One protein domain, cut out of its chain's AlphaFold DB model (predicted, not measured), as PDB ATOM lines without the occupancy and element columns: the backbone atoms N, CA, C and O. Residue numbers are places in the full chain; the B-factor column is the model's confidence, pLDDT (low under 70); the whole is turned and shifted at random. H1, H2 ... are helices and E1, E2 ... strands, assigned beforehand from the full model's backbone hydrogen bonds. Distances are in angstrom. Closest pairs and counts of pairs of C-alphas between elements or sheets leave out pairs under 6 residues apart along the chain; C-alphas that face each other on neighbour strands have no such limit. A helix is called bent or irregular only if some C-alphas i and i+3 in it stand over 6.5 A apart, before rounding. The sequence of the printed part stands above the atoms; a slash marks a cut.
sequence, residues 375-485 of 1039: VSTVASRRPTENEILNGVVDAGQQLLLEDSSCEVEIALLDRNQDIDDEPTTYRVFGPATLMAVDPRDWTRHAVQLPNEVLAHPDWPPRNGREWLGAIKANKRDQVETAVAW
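Overview. This is residues 375 to 485 of the 1039 residues of an uncharacterized protein of Microbacterium sp. 77mftsu3.1 (UniProt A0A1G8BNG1). The domain is a long rod built on a strongly twisted sheet of four strands, in which the hairpin of E2 and E3 makes one half and E1 beside E4 makes the other. H2, H3 and H5 gather loosely beside the sheet, H4 only grazes it near the last residue of E2, and H1 lies far out at one end of the rod, with the link between E2 and E3 at the other end. The printed part has 111 residues, with five named helices and four named strands in the order E1 H1 E2 E3 H2 H3 H4 H5 E4; the sheet runs E3 E2 E1 E4 and is mixed. The class is mixed, helices and strands. The whole is loose, with a radius of gyration of the C-alphas of 17.3 A and spans of 60 by 28 by 23 A.

Arrangement. E1, residues 375 to 381, is parallel to its neighbour E4, residues 480 to 485, at 26 degrees, with N 377 and O 480 within hydrogen-bond range at 2.8 A. H1, residues 385 to 390, is not on the sheet and touches no helix. E2, residues 404 to 412, is antiparallel to E1 at 163 degrees, with N 405 and O 378 2.8 A apart. E3, residues 424 to 431, forms a hairpin with E2, antiparallel at 159 degrees, with N 408 and O 428 2.9 A apart. E3 and E4 are the edge strands. H2, residues 432 to 436, is on the sheet at a height of 6.7 A, beside the strands and over none of them, but only just: 2 of its 5 C-alphas fall on E2. Its C-alpha closest to E2 is that of Ala 432, 4.5 A from that of Ser 405. H3, residues 439 to 444, is not on the sheet. H4, residues 451 to 455, only grazes the sheet with residues 451 to 453. H5, residues 464 to 473, only grazes the sheet with residues 471 to 472. H3 and H5 touch, about perpendicular at 80 degrees; their closest C-alphas, of Pro 439 and Gly 464, are 5.5 A apart. H2 is close to but not clearly touching H3, their closest C-alphas, of Leu 434 and Trp 442, being 6.5 A apart. In H1, H4 and H5 every O i to N i+4 pair is within hydrogen-bond range; H2 has 0 of 1 and H3 0 of 2, beside 2 of 2 and 2 of 3 O i to N i+3 pairs.

Along the chain. E1 begins at C-alpha 375, at (-42.533, -30.197, -36.074), and is 19.8 A long. H1 is 8.6 A long, E2 26.0 A and E3 23.5 A. H3 is irregular, with C-alphas 440 and 443 7.3 A apart. H5 is 14.2 A long. E4, 16.0 A long, ends at C-alpha 485, at (-53.677, -26.849, -20.932).

Size, cuts and confidence. The two C-alphas farthest apart, of Leu 389 and Asn 416, are 60.1 A apart. The printed part has no cut. The links H1 to E2 and E2 to E3 are long, with 13 and 11 residues. The mean pLDDT of the printed part is 84.8; residues 395 to 403 and residue 419 are under 70.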
ATOM      1  N   VAL A 375     -42.245 -28.936 -36.776       92.62
ATOM      2  CA  VAL A 375     -42.533 -30.197 -36.074       92.62
ATOM      3  C   VAL A 375     -43.927 -30.152 -35.478       92.62
ATOM      4  O   VAL A 375     -44.724 -31.057 -35.709       92.62
ATOM      5  N   SER A 376     -44.222 -29.100 -34.715       87.31
ATOM      6  CA  SER A 376     -45.495 -28.979 -34.021       87.31
ATOM      7  C   SER A 376     -45.943 -27.529 -33.873       87.31
ATOM      8  O   SER A 376     -45.140 -26.590 -33.832       87.31
ATOM      9  N   THR A 377     -47.257 -27.351 -33.774       86.94
ATOM     10  CA  THR A 377     -47.908 -26.123 -33.322       86.94
ATOM     11  C   THR A 377     -48.847 -26.466 -32.180       86.94
ATOM     12  O   THR A 377     -49.791 -27.240 -32.356       86.94
ATOM     13  N   VAL A 378     -48.581 -25.889 -31.014       83.44
ATOM     14  CA  VAL A 378     -49.325 -26.152 -29.784       83.44
ATOM     15  C   VAL A 378     -50.018 -24.874 -29.346       83.44
ATOM     16  O   VAL A 378     -49.356 -23.912 -28.956       83.44
ATOM     17  N   ALA A 379     -51.345 -24.865 -29.404       82.69
ATOM     18  CA  ALA A 379     -52.153 -23.791 -28.851       82.69
ATOM     19  C   ALA A 379     -52.331 -24.004 -27.346       82.69
ATOM     20  O   ALA A 379     -52.722 -25.090 -26.919       82.69
ATOM     21  N   SER A 380     -52.053 -22.985 -26.540       78.81
ATOM     22  CA  SER A 380     -52.261 -23.058 -25.093       78.81
ATOM     23  C   SER A 380     -53.611 -22.436 -24.753       78.81
ATOM     24  O   SER A 380     -53.924 -21.353 -25.240       78.81
ATOM     25  N   ARG A 381     -54.410 -23.094 -23.911       81.44
ATOM     26  CA  ARG A 381     -55.665 -22.529 -23.388       81.44
ATOM     27  C   ARG A 381     -55.860 -22.882 -21.924       81.44
ATOM     28  O   ARG A 381     -55.291 -23.858 -21.438       81.44
ATOM     29  N   ARG A 382     -56.696 -22.121 -21.228       82.06
ATOM     30  CA  ARG A 382     -57.174 -22.469 -19.886       82.06
ATOM     31  C   ARG A 382     -58.572 -23.085 -19.970       82.06
ATOM     32  O   ARG A 382     -59.335 -22.693 -20.857       82.06
ATOM     33  N   PRO A 383     -58.911 -24.034 -19.084       85.12
ATOM     34  CA  PRO A 383     -60.285 -24.484 -18.953       85.12
ATOM     35  C   PRO A 383     -61.124 -23.373 -18.312       85.12
ATOM     36  O   PRO A 383     -60.684 -22.691 -17.382       85.12
ATOM     37  N   THR A 384     -62.333 -23.171 -18.813       81.56
ATOM     38  CA  THR A 384     -63.314 -22.301 -18.163       81.56
ATOM     39  C   THR A 384     -63.963 -23.018 -16.980       81.56
ATOM     40  O   THR A 384     -63.976 -24.246 -16.906       81.56
ATOM     41  N   GLU A 385     -64.559 -22.259 -16.060       78.38
ATOM     42  CA  GLU A 385     -65.277 -22.831 -14.911       78.38
ATOM     43  C   GLU A 385     -66.401 -23.783 -15.355       78.38
ATOM     44  O   GLU A 385     -66.544 -24.866 -14.798       78.38
ATOM     45  N   ASN A 386     -67.122 -23.445 -16.428       81.81
ATOM     46  CA  ASN A 386     -68.158 -24.311 -16.995       81.81
ATOM     47  C   ASN A 386     -67.595 -25.611 -17.577       81.81
ATOM     48  O   ASN A 386     -68.254 -26.643 -17.492       81.81
ATOM     49  N   GLU A 387     -66.409 -25.587 -18.180       86.81
ATOM     50  CA  GLU A 387     -65.790 -26.807 -18.702       86.81
ATOM     51  C   GLU A 387     -65.281 -27.708 -17.577       86.81
ATOM     52  O   GLU A 387     -65.395 -28.923 -17.682       86.81
ATOM     53  N   ILE A 388     -64.774 -27.137 -16.479       84.88
ATOM     54  CA  ILE A 388     -64.406 -27.909 -15.283       84.88
ATOM     55  C   ILE A 388     -65.658 -28.533 -14.657       84.88
ATOM     56  O   ILE A 388     -65.652 -29.717 -14.331       84.88
ATOM     57  N   LEU A 389     -66.745 -27.766 -14.526       83.19
ATOM     58  CA  LEU A 389     -68.004 -28.247 -13.948       83.19
ATOM     59  C   LEU A 389     -68.664 -29.325 -14.813       83.19
ATOM     60  O   LEU A 389     -69.078 -30.356 -14.302       83.19
ATOM     61  N   ASN A 390     -68.735 -29.133 -16.129       82.75
ATOM     62  CA  ASN A 390     -69.397 -30.097 -17.013       82.75
ATOM     63  C   ASN A 390     -68.467 -31.232 -17.464       82.75
ATOM     64  O   ASN A 390     -68.940 -32.255 -17.946       82.75
ATOM     65  N   GLY A 391     -67.151 -31.051 -17.341       82.25
ATOM     66  CA  GLY A 391     -66.129 -31.970 -17.844       82.25
ATOM     67  C   GLY A 391     -65.966 -31.966 -19.369       82.25
ATOM     68  O   GLY A 391     -65.172 -32.741 -19.896       82.25
ATOM     69  N   VAL A 392     -66.691 -31.095 -20.077       83.81
ATOM     70  CA  VAL A 392     -66.768 -31.047 -21.545       83.81
ATOM     71  C   VAL A 392     -65.981 -29.857 -22.073       83.81
ATOM     72  O   VAL A 392     -66.129 -28.751 -21.560       83.81
ATOM     73  N   VAL A 393     -65.191 -30.076 -23.127       82.94
ATOM     74  CA  VAL A 393     -64.450 -29.012 -23.820       82.94
ATOM     75  C   VAL A 393     -65.397 -28.174 -24.681       82.94
ATOM     76  O   VAL A 393     -66.087 -28.695 -25.558       82.94
ATOM     77  N   ASP A 394     -65.386 -26.859 -24.487       77.12
ATOM     78  CA  ASP A 394     -66.071 -25.900 -25.343       77.12
ATOM     79  C   ASP A 394     -65.327 -25.774 -26.682       77.12
ATOM     80  O   ASP A 394     -64.214 -25.238 -26.769       77.12
ATOM     81  N   ALA A 395     -65.956 -26.295 -27.738       64.94
ATOM     82  CA  ALA A 395     -65.460 -26.235 -29.110       64.94
ATOM     83  C   ALA A 395     -65.576 -24.828 -29.736       64.94
ATOM     84  O   ALA A 395     -64.987 -24.576 -30.787       64.94
ATOM     85  N   GLY A 396     -66.338 -23.917 -29.119       57.69
ATOM     86  CA  GLY A 396     -66.555 -22.549 -29.589       57.69
ATOM     87  C   GLY A 396     -65.470 -21.553 -29.173       57.69
ATOM     88  O   GLY A 396     -65.430 -20.447 -29.718       57.69
ATOM     89  N   GLN A 397     -64.577 -21.910 -28.240       65.12
ATOM     90  CA  GLN A 397     -63.518 -21.005 -27.792       65.12
ATOM     91  C   GLN A 397     -62.445 -20.845 -28.881       65.12
ATOM     92  O   GLN A 397     -61.734 -21.786 -29.233       65.12
ATOM     93  N   GLN A 398     -62.304 -19.624 -29.409       59.91
ATOM     94  CA  GLN A 398     -61.225 -19.296 -30.340       59.91
ATOM     95  C   GLN A 398     -59.864 -19.396 -29.645       59.91
ATOM     96  O   GLN A 398     -59.595 -18.690 -28.674       59.91
ATOM     97  N   LEU A 399     -58.992 -20.243 -30.188       66.19
ATOM     98  CA  LEU A 399     -57.584 -20.311 -29.811       66.19
ATOM     99  C   LEU A 399     -56.849 -19.132 -30.450       66.19
ATOM    100  O   LEU A 399     -56.779 -19.023 -31.678       66.19
ATOM    101  N   LEU A 400     -56.321 -18.227 -29.628       62.38
ATOM    102  CA  LEU A 400     -55.571 -17.076 -30.114       62.38
ATOM    103  C   LEU A 400     -54.165 -17.504 -30.560       62.38
ATOM    104  O   LEU A 400     -53.485 -18.304 -29.914       62.38
ATOM    105  N   LEU A 401     -53.700 -16.928 -31.673       59.41
ATOM    106  CA  LEU A 401     -52.351 -17.171 -32.202       59.41
ATOM    107  C   LEU A 401     -51.257 -16.746 -31.204       59.41
ATOM    108  O   LEU A 401     -50.167 -17.314 -31.196       59.41
ATOM    109  N   GLU A 402     -51.549 -15.746 -30.374       61.44
ATOM    110  CA  GLU A 402     -50.621 -15.180 -29.388       61.44
ATOM    111  C   GLU A 402     -50.303 -16.150 -28.243       61.44
ATOM    112  O   GLU A 402     -49.193 -16.112 -27.713       61.44
ATOM    113  N   ASP A 403     -51.218 -17.076 -27.944       66.19
ATOM    114  CA  ASP A 403     -51.070 -18.110 -26.909       66.19
ATOM    115  C   ASP A 403     -50.582 -19.453 -27.484       66.19
ATOM    116  O   ASP A 403     -50.493 -20.474 -26.794       66.19
ATOM    117  N   SER A 404     -50.240 -19.459 -28.773       79.12
ATOM    118  CA  SER A 404     -49.724 -20.629 -29.471       79.12
ATOM    119  C   SER A 404     -48.199 -20.612 -29.530       79.12
ATOM    120  O   SER A 404     -47.557 -19.579 -29.732       79.12
ATOM    121  N   SER A 405     -47.599 -21.787 -29.399       84.56
ATOM    122  CA  SER A 405     -46.169 -22.022 -29.570       84.56
ATOM    123  C   SER A 405     -45.913 -22.968 -30.736       84.56
ATOM    124  O   SER A 405     -46.816 -23.662 -31.204       84.56
ATOM    125  N   CYS A 406     -44.689 -22.961 -31.242       88.25
ATOM    126  CA  CYS A 406     -44.251 -23.867 -32.285       88.25
ATOM    127  C   CYS A 406     -42.883 -24.450 -31.953       88.25
ATOM    128  O   CYS A 406     -42.066 -23.823 -31.266       88.25
ATOM    129  N   GLU A 407     -42.659 -25.647 -32.474       91.38
ATOM    130  CA  GLU A 407     -41.370 -26.316 -32.487       91.38
ATOM    131  C   GLU A 407     -40.914 -26.479 -33.933       91.38
ATOM    132  O   GLU A 407     -41.639 -27.016 -34.775       91.38
ATOM    133  N   VAL A 408     -39.702 -26.016 -34.218       93.19
ATOM    134  CA  VAL A 408     -39.069 -26.106 -35.531       93.19
ATOM    135  C   VAL A 408     -37.813 -26.948 -35.391       93.19
ATOM    136  O   VAL A 408     -36.969 -26.694 -34.533       93.19
ATOM    137  N   GLU A 409     -37.679 -27.946 -36.247       95.88
ATOM    138  CA  GLU A 409     -36.440 -28.690 -36.411       95.88
ATOM    139  C   GLU A 409     -35.607 -27.988 -37.475       95.88
ATOM    140  O   GLU A 409     -36.102 -27.726 -38.571       95.88
ATOM    141  N   ILE A 410     -34.362 -27.666 -37.143       95.81
ATOM    142  CA  ILE A 410     -33.395 -27.060 -38.053       95.81
ATOM    143  C   ILE A 410     -32.296 -28.072 -38.320       95.81
ATOM    144  O   ILE A 410     -31.630 -28.526 -37.394       95.81
ATOM    145  N   ALA A 411     -32.109 -28.402 -39.591       94.56
ATOM    146  CA  ALA A 411     -31.058 -29.285 -40.062       94.56
ATOM    147  C   ALA A 411     -29.922 -28.446 -40.663       94.56
ATOM    148  O   ALA A 411     -30.173 -27.524 -41.447       94.56
ATOM    149  N   LEU A 412     -28.687 -28.753 -40.273       93.19
ATOM    150  CA  LEU A 412     -27.474 -28.044 -40.672       93.19
ATOM    151  C   LEU A 412     -26.517 -28.993 -41.391       93.19
ATOM    152  O   LEU A 412     -26.385 -30.158 -41.006       93.19
ATOM    153  N   LEU A 413     -25.828 -28.459 -42.396       90.00
ATOM    154  CA  LEU A 413     -24.756 -29.135 -43.113       90.00
ATOM    155  C   LEU A 413     -23.545 -28.202 -43.201       90.00
ATOM    156  O   LEU A 413     -23.622 -27.128 -43.808       90.00
ATOM    157  N   ASP A 414     -22.415 -28.619 -42.632       83.19
ATOM    158  CA  ASP A 414     -21.196 -27.815 -42.636       83.19
ATOM    159  C   ASP A 414     -20.669 -27.601 -44.063       83.19
ATOM    160  O   ASP A 414     -20.922 -28.367 -44.996       83.19
ATOM    161  N   ARG A 415     -19.863 -26.549 -44.256       73.50
ATOM    162  CA  ARG A 415     -19.276 -26.231 -45.576       73.50
ATOM    163  C   ARG A 415     -18.386 -27.335 -46.144       73.50
ATOM    164  O   ARG A 415     -18.190 -27.371 -47.355       73.50
ATOM    165  N   ASN A 416     -17.841 -28.184 -45.280       77.81
ATOM    166  CA  ASN A 416     -16.925 -29.254 -45.660       77.81
ATOM    167  C   ASN A 416     -17.642 -30.588 -45.933       77.81
ATOM    168  O   ASN A 416     -16.977 -31.532 -46.344       77.81
ATOM    169  N   GLN A 417     -18.953 -30.664 -45.689       75.94
ATOM    170  CA  GLN A 417     -19.773 -31.859 -45.897       75.94
ATOM    171  C   GLN A 417     -20.434 -31.831 -47.284       75.94
ATOM    172  O   GLN A 417     -20.739 -30.755 -47.815       75.94
ATOM    173  N   ASP A 418     -20.637 -32.992 -47.897       75.31
ATOM    174  CA  ASP A 418     -21.355 -33.124 -49.166       75.31
ATOM    175  C   ASP A 418     -22.876 -33.182 -48.945       75.31
ATOM    176  O   ASP A 418     -23.360 -33.413 -47.842       75.31
ATOM    177  N   ILE A 419     -23.649 -32.953 -50.003       67.06
ATOM    178  CA  ILE A 419     -25.118 -33.012 -50.017       67.06
ATOM    179  C   ILE A 419     -25.650 -34.385 -49.586       67.06
ATOM    180  O   ILE A 419     -26.775 -34.469 -49.093       67.06
ATOM    181  N   ASP A 420     -24.854 -35.438 -49.744       71.44
ATOM    182  CA  ASP A 420     -25.218 -36.802 -49.364       71.44
ATOM    183  C   ASP A 420     -24.853 -37.143 -47.905       71.44
ATOM    184  O   ASP A 420     -25.237 -38.208 -47.416       71.44
ATOM    185  N   ASP A 421     -24.149 -36.255 -47.192       74.69
ATOM    186  CA  ASP A 421     -23.807 -36.462 -45.783       74.69
ATOM    187  C   ASP A 421     -25.023 -36.243 -44.864       74.69
ATOM    188  O   ASP A 421     -25.905 -35.411 -45.120       74.69
ATOM    189  N   GLU A 422     -25.055 -36.984 -43.751       81.62
ATOM    190  CA  GLU A 422     -26.135 -36.903 -42.768       81.62
ATOM    191  C   GLU A 422     -26.125 -35.536 -42.051       81.62
ATOM    192  O   GLU A 422     -25.103 -35.142 -41.472       81.62
ATOM    193  N   PRO A 423     -27.242 -34.785 -42.076       88.94
ATOM    194  CA  PRO A 423     -27.294 -33.464 -41.473       88.94
ATOM    195  C   PRO A 423     -27.398 -33.541 -39.949       88.94
ATOM    196  O   PRO A 423     -28.047 -34.422 -39.387       88.94
ATOM    197  N   THR A 424     -26.842 -32.545 -39.259       91.31
ATOM    198  CA  THR A 424     -27.043 -32.412 -37.808       91.31
ATOM    199  C   THR A 424     -28.319 -31.623 -37.532       91.31
ATOM    200  O   THR A 424     -28.499 -30.527 -38.065       91.31
ATOM    201  N   THR A 425     -29.209 -32.151 -36.690       93.81
ATOM    202  CA  THR A 425     -30.515 -31.537 -36.403       93.81
ATOM    203  C   THR A 425     -30.593 -30.925 -35.009       93.81
ATOM    204  O   THR A 425     -30.173 -31.538 -34.029       93.81
ATOM    205  N   TYR A 426     -31.236 -29.765 -34.907       94.62
ATOM    206  CA  TYR A 426     -31.456 -29.020 -33.671       94.62
ATOM    207  C   TYR A 426     -32.928 -28.624 -33.529       94.62
ATOM    208  O   TYR A 426     -33.621 -28.425 -34.526       94.62
ATOM    209  N   ARG A 427     -33.417 -28.475 -32.291       92.44
ATOM    210  CA  ARG A 427     -34.795 -28.039 -32.011       92.44
ATOM    211  C   ARG A 427     -34.842 -26.588 -31.556       92.44
ATOM    212  O   ARG A 427     -34.070 -26.163 -30.700       92.44
ATOM    213  N   VAL A 428     -35.767 -25.842 -32.147       90.81
ATOM    214  CA  VAL A 428     -36.020 -24.428 -31.882       90.81
ATOM    215  C   VAL A 428     -37.442 -24.279 -31.380       90.81
ATOM    216  O   VAL A 428     -38.386 -24.712 -32.039       90.81
ATOM    217  N   PHE A 429     -37.596 -23.627 -30.232       86.94
ATOM    218  CA  PHE A 429     -38.894 -23.436 -29.589       86.94
ATOM    219  C   PHE A 429     -39.233 -21.957 -29.505       86.94
ATOM    220  O   PHE A 429     -38.399 -21.145 -29.112       86.94
ATOM    221  N   GLY A 430     -40.475 -21.581 -29.797       86.62
ATOM    222  CA  GLY A 430     -40.902 -20.195 -29.620       86.62
ATOM    223  C   GLY A 430     -42.385 -19.972 -29.887       86.62
ATOM    224  O   GLY A 430     -43.134 -20.936 -30.040       86.62
ATOM    225  N   PRO A 431     -42.846 -18.711 -29.900       85.25
ATOM    226  CA  PRO A 431     -44.241 -18.403 -30.192       85.25
ATOM    227  C   PRO A 431     -44.579 -18.753 -31.645       85.25
ATOM    228  O   PRO A 431     -43.746 -18.600 -32.536       85.25
ATOM    229  N   ALA A 432     -45.818 -19.169 -31.914       86.38
ATOM    230  CA  ALA A 432     -46.278 -19.512 -33.264       86.38
ATOM    231  C   ALA A 432     -46.175 -18.323 -34.237       86.38
ATOM    232  O   ALA A 432     -46.034 -18.511 -35.443       86.38
ATOM    233  N   THR A 433     -46.155 -17.091 -33.717       86.19
ATOM    234  CA  THR A 433     -45.894 -15.873 -34.496       86.19
ATOM    235  C   THR A 433     -44.519 -15.863 -35.169       86.19
ATOM    236  O   THR A 433     -44.376 -15.187 -36.187       86.19
ATOM    237  N   LEU A 434     -43.540 -16.660 -34.708       88.19
ATOM    238  CA  LEU A 434     -42.262 -16.863 -35.411       88.19
ATOM    239  C   LEU A 434     -42.468 -17.343 -36.843       88.19
ATOM    240  O   LEU A 434     -41.715 -16.973 -37.737       88.19
ATOM    241  N   MET A 435     -43.528 -18.118 -37.079       90.50
ATOM    242  CA  MET A 435     -43.861 -18.608 -38.407       90.50
ATOM    243  C   MET A 435     -44.285 -17.479 -39.355       90.50
ATOM    244  O   MET A 435     -44.337 -17.694 -40.558       90.50
ATOM    245  N   ALA A 436     -44.562 -16.268 -38.875       87.31
ATOM    246  CA  ALA A 436     -44.853 -15.100 -39.707       87.31
ATOM    247  C   ALA A 436     -43.672 -14.114 -39.822       87.31
ATOM    248  O   ALA A 436     -43.762 -13.143 -40.575       87.31
ATOM    249  N   VAL A 437     -42.578 -14.345 -39.089       89.56
ATOM    250  CA  VAL A 437     -41.447 -13.418 -38.960       89.56
ATOM    251  C   VAL A 437     -40.230 -13.959 -39.706       89.56
ATOM    252  O   VAL A 437     -39.971 -15.161 -39.707       89.56
ATOM    253  N   ASP A 438     -39.468 -13.066 -40.344       91.75
ATOM    254  CA  ASP A 438     -38.216 -13.434 -41.010       91.75
ATOM    255  C   ASP A 438     -37.223 -14.038 -39.987       91.75
ATOM    256  O   ASP A 438     -37.036 -13.446 -38.920       91.75
ATOM    257  N   PRO A 439     -36.565 -15.177 -40.283       91.94
ATOM    258  CA  PRO A 439     -35.579 -15.809 -39.401       91.94
ATOM    259  C   PRO A 439     -34.503 -14.870 -38.839       91.94
ATOM    260  O   PRO A 439     -34.038 -15.069 -37.718       91.94
ATOM    261  N   ARG A 440     -34.135 -13.806 -39.568       90.19
ATOM    262  CA  ARG A 440     -33.193 -12.773 -39.091       90.19
ATOM    263  C   ARG A 440     -33.663 -12.047 -37.837       90.19
ATOM    264  O   ARG A 440     -32.839 -11.614 -37.037       90.19
ATOM    265  N   ASP A 441     -34.971 -11.902 -37.681       89.50
ATOM    266  CA  ASP A 441     -35.587 -11.209 -36.559       89.50
ATOM    267  C   ASP A 441     -35.968 -12.161 -35.422       89.50
ATOM    268  O   ASP A 441     -36.368 -11.684 -34.364       89.50
ATOM    269  N   TRP A 442     -35.814 -13.485 -35.570       90.06
ATOM    270  CA  TRP A 442     -36.241 -14.457 -34.551       90.06
ATOM    271  C   TRP A 442     -35.640 -14.187 -33.169       90.06
ATOM    272  O   TRP A 442     -36.346 -14.297 -32.173       90.06
ATOM    273  N   THR A 443     -34.386 -13.735 -33.094       86.81
ATOM    274  CA  THR A 443     -33.707 -13.382 -31.832       86.81
ATOM    275  C   THR A 443     -34.325 -12.187 -31.096       86.81
ATOM    276  O   THR A 443     -34.040 -11.977 -29.920       86.81
ATOM    277  N   ARG A 444     -35.189 -11.404 -31.755       84.50
ATOM    278  CA  ARG A 444     -35.967 -10.308 -31.145       84.50
ATOM    279  C   ARG A 444     -37.270 -10.792 -30.502       84.50
ATOM    280  O   ARG A 444     -37.967 -10.006 -29.861       84.50
ATOM    281  N   HIS A 445     -37.607 -12.066 -30.681       83.44
ATOM    282  CA  HIS A 445     -38.762 -12.728 -30.088       83.44
ATOM    283  C   HIS A 445     -38.311 -13.680 -28.972       83.44
ATOM    284  O   HIS A 445     -37.129 -13.983 -28.832       83.44
ATOM    285  N   ALA A 446     -39.259 -14.166 -28.168       77.44
ATOM    286  CA  ALA A 446     -39.005 -15.142 -27.108       77.44
ATOM    287  C   ALA A 446     -38.749 -16.555 -27.683       77.44
ATOM    288  O   ALA A 446     -39.531 -17.478 -27.456       77.44
ATOM    289  N   VAL A 447     -37.688 -16.699 -28.483       85.56
ATOM    290  CA  VAL A 447     -37.244 -17.950 -29.111       85.56
ATOM    291  C   VAL A 447     -36.092 -18.573 -28.320       85.56
ATOM    292  O   VAL A 447     -35.214 -17.874 -27.821       85.56
ATOM    293  N   GLN A 448     -36.075 -19.897 -28.236       85.44
ATOM    294  CA  GLN A 448     -34.936 -20.688 -27.786       85.44
ATOM    295  C   GLN A 448     -34.232 -21.238 -29.019       85.44
ATOM    296  O   GLN A 448     -34.710 -22.183 -29.645       85.44
ATOM    297  N   LEU A 449     -33.127 -20.596 -29.384       88.94
ATOM    298  CA  LEU A 449     -32.326 -20.952 -30.543       88.94
ATOM    299  C   LEU A 449     -30.988 -21.538 -30.059       88.94
ATOM    300  O   LEU A 449     -30.272 -20.838 -29.341       88.94
ATOM    301  N   PRO A 450     -30.648 -22.791 -30.412       91.38
ATOM    302  CA  PRO A 450     -29.377 -23.405 -30.026       91.38
ATOM    303  C   PRO A 450     -28.157 -22.617 -30.525       91.38
ATOM    304  O   PRO A 450     -28.190 -22.014 -31.604       91.38
ATOM    305  N   ASN A 451     -27.072 -22.628 -29.745       90.62
ATOM    306  CA  ASN A 451     -25.852 -21.873 -30.056       90.62
ATOM    307  C   ASN A 451     -25.195 -22.362 -31.352       90.62
ATOM    308  O   ASN A 451     -24.598 -21.575 -32.079       90.62
ATOM    309  N   GLU A 452     -25.340 -23.645 -31.657       91.62
ATOM    310  CA  GLU A 452     -24.825 -24.306 -32.851       91.62
ATOM    311  C   GLU A 452     -25.520 -23.781 -34.111       91.62
ATOM    312  O   GLU A 452     -24.862 -23.495 -35.110       91.62
ATOM    313  N   VAL A 453     -26.836 -23.546 -34.035       91.56
ATOM    314  CA  VAL A 453     -27.597 -22.894 -35.110       91.56
ATOM    315  C   VAL A 453     -27.142 -21.446 -35.274       91.56
ATOM    316  O   VAL A 453     -26.887 -21.008 -36.392       91.56
ATOM    317  N   LEU A 454     -26.991 -20.708 -34.169       90.56
ATOM    318  CA  LEU A 454     -26.516 -19.320 -34.184       90.56
ATOM    319  C   LEU A 454     -25.099 -19.167 -34.753       90.56
ATOM    320  O   LEU A 454     -24.802 -18.144 -35.366       90.56
ATOM    321  N   ALA A 455     -24.231 -20.153 -34.530       89.75
ATOM    322  CA  ALA A 455     -22.845 -20.145 -34.981       89.75
ATOM    323  C   ALA A 455     -22.677 -20.563 -36.452       89.75
ATOM    324  O   ALA A 455     -21.606 -20.346 -37.024       89.75
ATOM    325  N   HIS A 456     -23.704 -21.153 -37.073       91.25
ATOM    326  CA  HIS A 456     -23.607 -21.671 -38.432       91.25
ATOM    327  C   HIS A 456     -23.492 -20.530 -39.467       91.25
ATOM    328  O   HIS A 456     -24.296 -19.598 -39.448       91.25
ATOM    329  N   PRO A 457     -22.545 -20.584 -40.426       88.25
ATOM    330  CA  PRO A 457     -22.246 -19.459 -41.324       88.25
ATOM    331  C   PRO A 457     -23.373 -19.100 -42.303       88.25
ATOM    332  O   PRO A 457     -23.408 -17.978 -42.809       88.25
ATOM    333  N   ASP A 458     -24.269 -20.046 -42.589       88.62
ATOM    334  CA  ASP A 458     -25.441 -19.837 -43.449       88.62
ATOM    335  C   ASP A 458     -26.694 -19.434 -42.641       88.62
ATOM    336  O   ASP A 458     -27.760 -19.209 -43.218       88.62
ATOM    337  N   TRP A 459     -26.574 -19.317 -41.311       90.00
ATOM    338  CA  TRP A 459     -27.622 -18.798 -40.442       90.00
ATOM    339  C   TRP A 459     -27.420 -17.298 -40.149       90.00
ATOM    340  O   TRP A 459     -26.313 -16.872 -39.817       90.00
ATOM    341  N   PRO A 460     -28.482 -16.472 -40.202       91.38
ATOM    342  CA  PRO A 460     -29.809 -16.773 -40.738       91.38
ATOM    343  C   PRO A 460     -29.811 -16.832 -42.284       91.38
ATOM    344  O   PRO A 460     -29.030 -16.119 -42.926       91.38
ATOM    345  N   PRO A 461     -30.723 -17.604 -42.909       90.38
ATOM    346  CA  PRO A 461     -30.819 -17.702 -44.366       90.38
ATOM    347  C   PRO A 461     -31.060 -16.337 -45.027       90.38
ATOM    348  O   PRO A 461     -31.891 -15.548 -44.571       90.38
ATOM    349  N   ARG A 462     -30.375 -16.056 -46.145       86.56
ATOM    350  CA  ARG A 462     -30.490 -14.763 -46.859       86.56
ATOM    351  C   ARG A 462     -31.909 -14.487 -47.375       86.56
ATOM    352  O   ARG A 462     -32.385 -13.356 -47.273       86.56
ATOM    353  N   ASN A 463     -32.577 -15.518 -47.892       90.00
ATOM    354  CA  ASN A 463     -33.968 -15.505 -48.361       90.00
ATOM    355  C   ASN A 463     -34.900 -16.069 -47.280       90.00
ATOM    356  O   ASN A 463     -35.535 -17.106 -47.448       90.00
ATOM    357  N   GLY A 464     -34.902 -15.420 -46.114       90.31
ATOM    358  CA  GLY A 464     -35.516 -15.957 -44.902       90.31
ATOM    359  C   GLY A 464     -37.015 -16.266 -45.015       90.31
ATOM    360  O   GLY A 464     -37.474 -17.246 -44.432       90.31
ATOM    361  N   ARG A 465     -37.789 -15.478 -45.775       90.88
ATOM    362  CA  ARG A 465     -39.240 -15.692 -45.938       90.88
ATOM    363  C   ARG A 465     -39.556 -16.896 -46.814       90.88
ATOM    364  O   ARG A 465     -40.419 -17.695 -46.456       90.88
ATOM    365  N   GLU A 466     -38.865 -17.021 -47.937       93.56
ATOM    366  CA  GLU A 466     -39.017 -18.127 -48.876       93.56
ATOM    367  C   GLU A 466     -38.516 -19.432 -48.250       93.56
ATOM    368  O   GLU A 466     -39.211 -20.448 -48.286       93.56
ATOM    369  N   TRP A 467     -37.374 -19.364 -47.557       95.12
ATOM    370  CA  TRP A 467     -36.861 -20.449 -46.726       95.12
ATOM    371  C   TRP A 467     -37.894 -20.903 -45.690       95.12
ATOM    372  O   TRP A 467     -38.212 -22.086 -45.614       95.12
ATOM    373  N   LEU A 468     -38.492 -19.973 -44.939       94.75
ATOM    374  CA  LEU A 468     -39.513 -20.304 -43.944       94.75
ATOM    375  C   LEU A 468     -40.779 -20.895 -44.588       94.75
ATOM    376  O   LEU A 468     -41.426 -21.762 -44.002       94.75
ATOM    377  N   GLY A 469     -41.126 -20.459 -45.801       93.06
ATOM    378  CA  GLY A 469     -42.160 -21.084 -46.626       93.06
ATOM    379  C   GLY A 469     -41.858 -22.556 -46.918       93.06
ATOM    380  O   GLY A 469     -42.719 -23.407 -46.691       93.06
ATOM    381  N   ALA A 470     -40.626 -22.865 -47.327       93.31
ATOM    382  CA  ALA A 470     -40.171 -24.234 -47.571       93.31
ATOM    383  C   ALA A 470     -40.175 -25.097 -46.298       93.31
ATOM    384  O   ALA A 470     -40.652 -26.227 -46.339       93.31
ATOM    385  N   ILE A 471     -39.738 -24.557 -45.153       94.88
ATOM    386  CA  ILE A 471     -39.771 -25.242 -43.844       94.88
ATOM    387  C   ILE A 471     -41.197 -25.644 -43.443       94.88
ATOM    388  O   ILE A 471     -41.412 -26.741 -42.935       94.88
ATOM    389  N   LYS A 472     -42.188 -24.774 -43.674       93.62
ATOM    390  CA  LYS A 472     -43.605 -25.070 -43.384       93.62
ATOM    391  C   LYS A 472     -44.212 -26.098 -44.334       93.62
ATOM    392  O   LYS A 472     -45.169 -26.778 -43.968       93.62
ATOM    393  N   ALA A 473     -43.735 -26.132 -45.576       90.44
ATOM    394  CA  ALA A 473     -44.208 -27.066 -46.591       90.44
ATOM    395  C   ALA A 473     -43.557 -28.450 -46.445       90.44
ATOM    396  O   ALA A 473     -44.187 -29.452 -46.787       90.44
ATOM    397  N   ASN A 474     -42.326 -28.512 -45.924       92.12
ATOM    398  CA  ASN A 474     -41.593 -29.757 -45.740       92.12
ATOM    399  C   ASN A 474     -42.294 -30.661 -44.719       92.12
ATOM    400  O   ASN A 474     -42.546 -30.244 -43.589       92.12
ATOM    401  N   LYS A 475     -42.600 -31.902 -45.124       88.50
ATOM    402  CA  LYS A 475     -43.246 -32.928 -44.280       88.50
ATOM    403  C   LYS A 475     -44.489 -32.403 -43.545       88.50
ATOM    404  O   LYS A 475     -44.718 -32.711 -42.378       88.50
ATOM    405  N   ARG A 476     -45.294 -31.575 -44.227       86.50
ATOM    406  CA  ARG A 476     -46.458 -30.885 -43.643       86.50
ATOM    407  C   ARG A 476     -47.499 -31.839 -43.048       86.50
ATOM    408  O   ARG A 476     -48.160 -31.496 -42.077       86.50
ATOM    409  N   ASP A 477     -47.651 -33.019 -43.633       82.69
ATOM    410  CA  ASP A 477     -48.508 -34.108 -43.156       82.69
ATOM    411  C   ASP A 477     -48.045 -34.713 -41.821       82.69
ATOM    412  O   ASP A 477     -48.837 -35.351 -41.135       82.69
ATOM    413  N   GLN A 478     -46.790 -34.473 -41.428       86.19
ATOM    414  CA  GLN A 478     -46.205 -34.891 -40.151       86.19
ATOM    415  C   GLN A 478     -46.225 -33.779 -39.093       86.19
ATOM    416  O   GLN A 478     -45.742 -33.997 -37.982       86.19
ATOM    417  N   VAL A 479     -46.733 -32.582 -39.426       87.00
ATOM    418  CA  VAL A 479     -46.821 -31.468 -38.476       87.00
ATOM    419  C   VAL A 479     -47.907 -31.773 -37.458       87.00
ATOM    420  O   VAL A 479     -49.091 -31.879 -37.783       87.00
ATOM    421  N   GLU A 480     -47.507 -31.849 -36.200       83.69
ATOM    422  CA  GLU A 480     -48.433 -32.073 -35.110       83.69
ATOM    423  C   GLU A 480     -49.166 -30.776 -34.746       83.69
ATOM    424  O   GLU A 480     -48.548 -29.764 -34.422       83.69
ATOM    425  N   THR A 481     -50.498 -30.790 -34.770       79.62
ATOM    426  CA  THR A 481     -51.312 -29.684 -34.247       79.62
ATOM    427  C   THR A 481     -52.000 -30.146 -32.978       79.62
ATOM    428  O   THR A 481     -52.751 -31.119 -33.009       79.62
ATOM    429  N   ALA A 482     -51.744 -29.464 -31.865       75.69
ATOM    430  CA  ALA A 482     -52.284 -29.857 -30.572       75.69
ATOM    431  C   ALA A 482     -52.762 -28.663 -29.746       75.69
ATOM    432  O   ALA A 482     -52.362 -27.520 -29.969       75.69
ATOM    433  N   VAL A 483     -53.605 -28.954 -28.759       80.31
ATOM    434  CA  VAL A 483     -54.041 -28.004 -27.734       80.31
ATOM    435  C   VAL A 483     -53.503 -28.492 -26.396       80.31
ATOM    436  O   VAL A 483     -53.665 -29.664 -26.062       80.31
ATOM    437  N   ALA A 484     -52.835 -27.616 -25.653       86.88
ATOM    438  CA  ALA A 484     -52.296 -27.900 -24.330       86.88
ATOM    439  C   ALA A 484     -52.949 -27.016 -23.265       86.88
ATOM    440  O   ALA A 484     -53.323 -25.866 -23.522       86.88
ATOM    441  N   TRP A 485     -53.061 -27.549 -22.051       88.88
ATOM    442  CA  TRP A 485     -53.677 -26.849 -20.932       88.88
ATOM    443  C   TRP A 485     -52.658 -25.971 -20.211       88.88
ATOM    444  O   TRP A 485     -51.715 -26.454 -19.587       88.88
TER     445      TRP A 485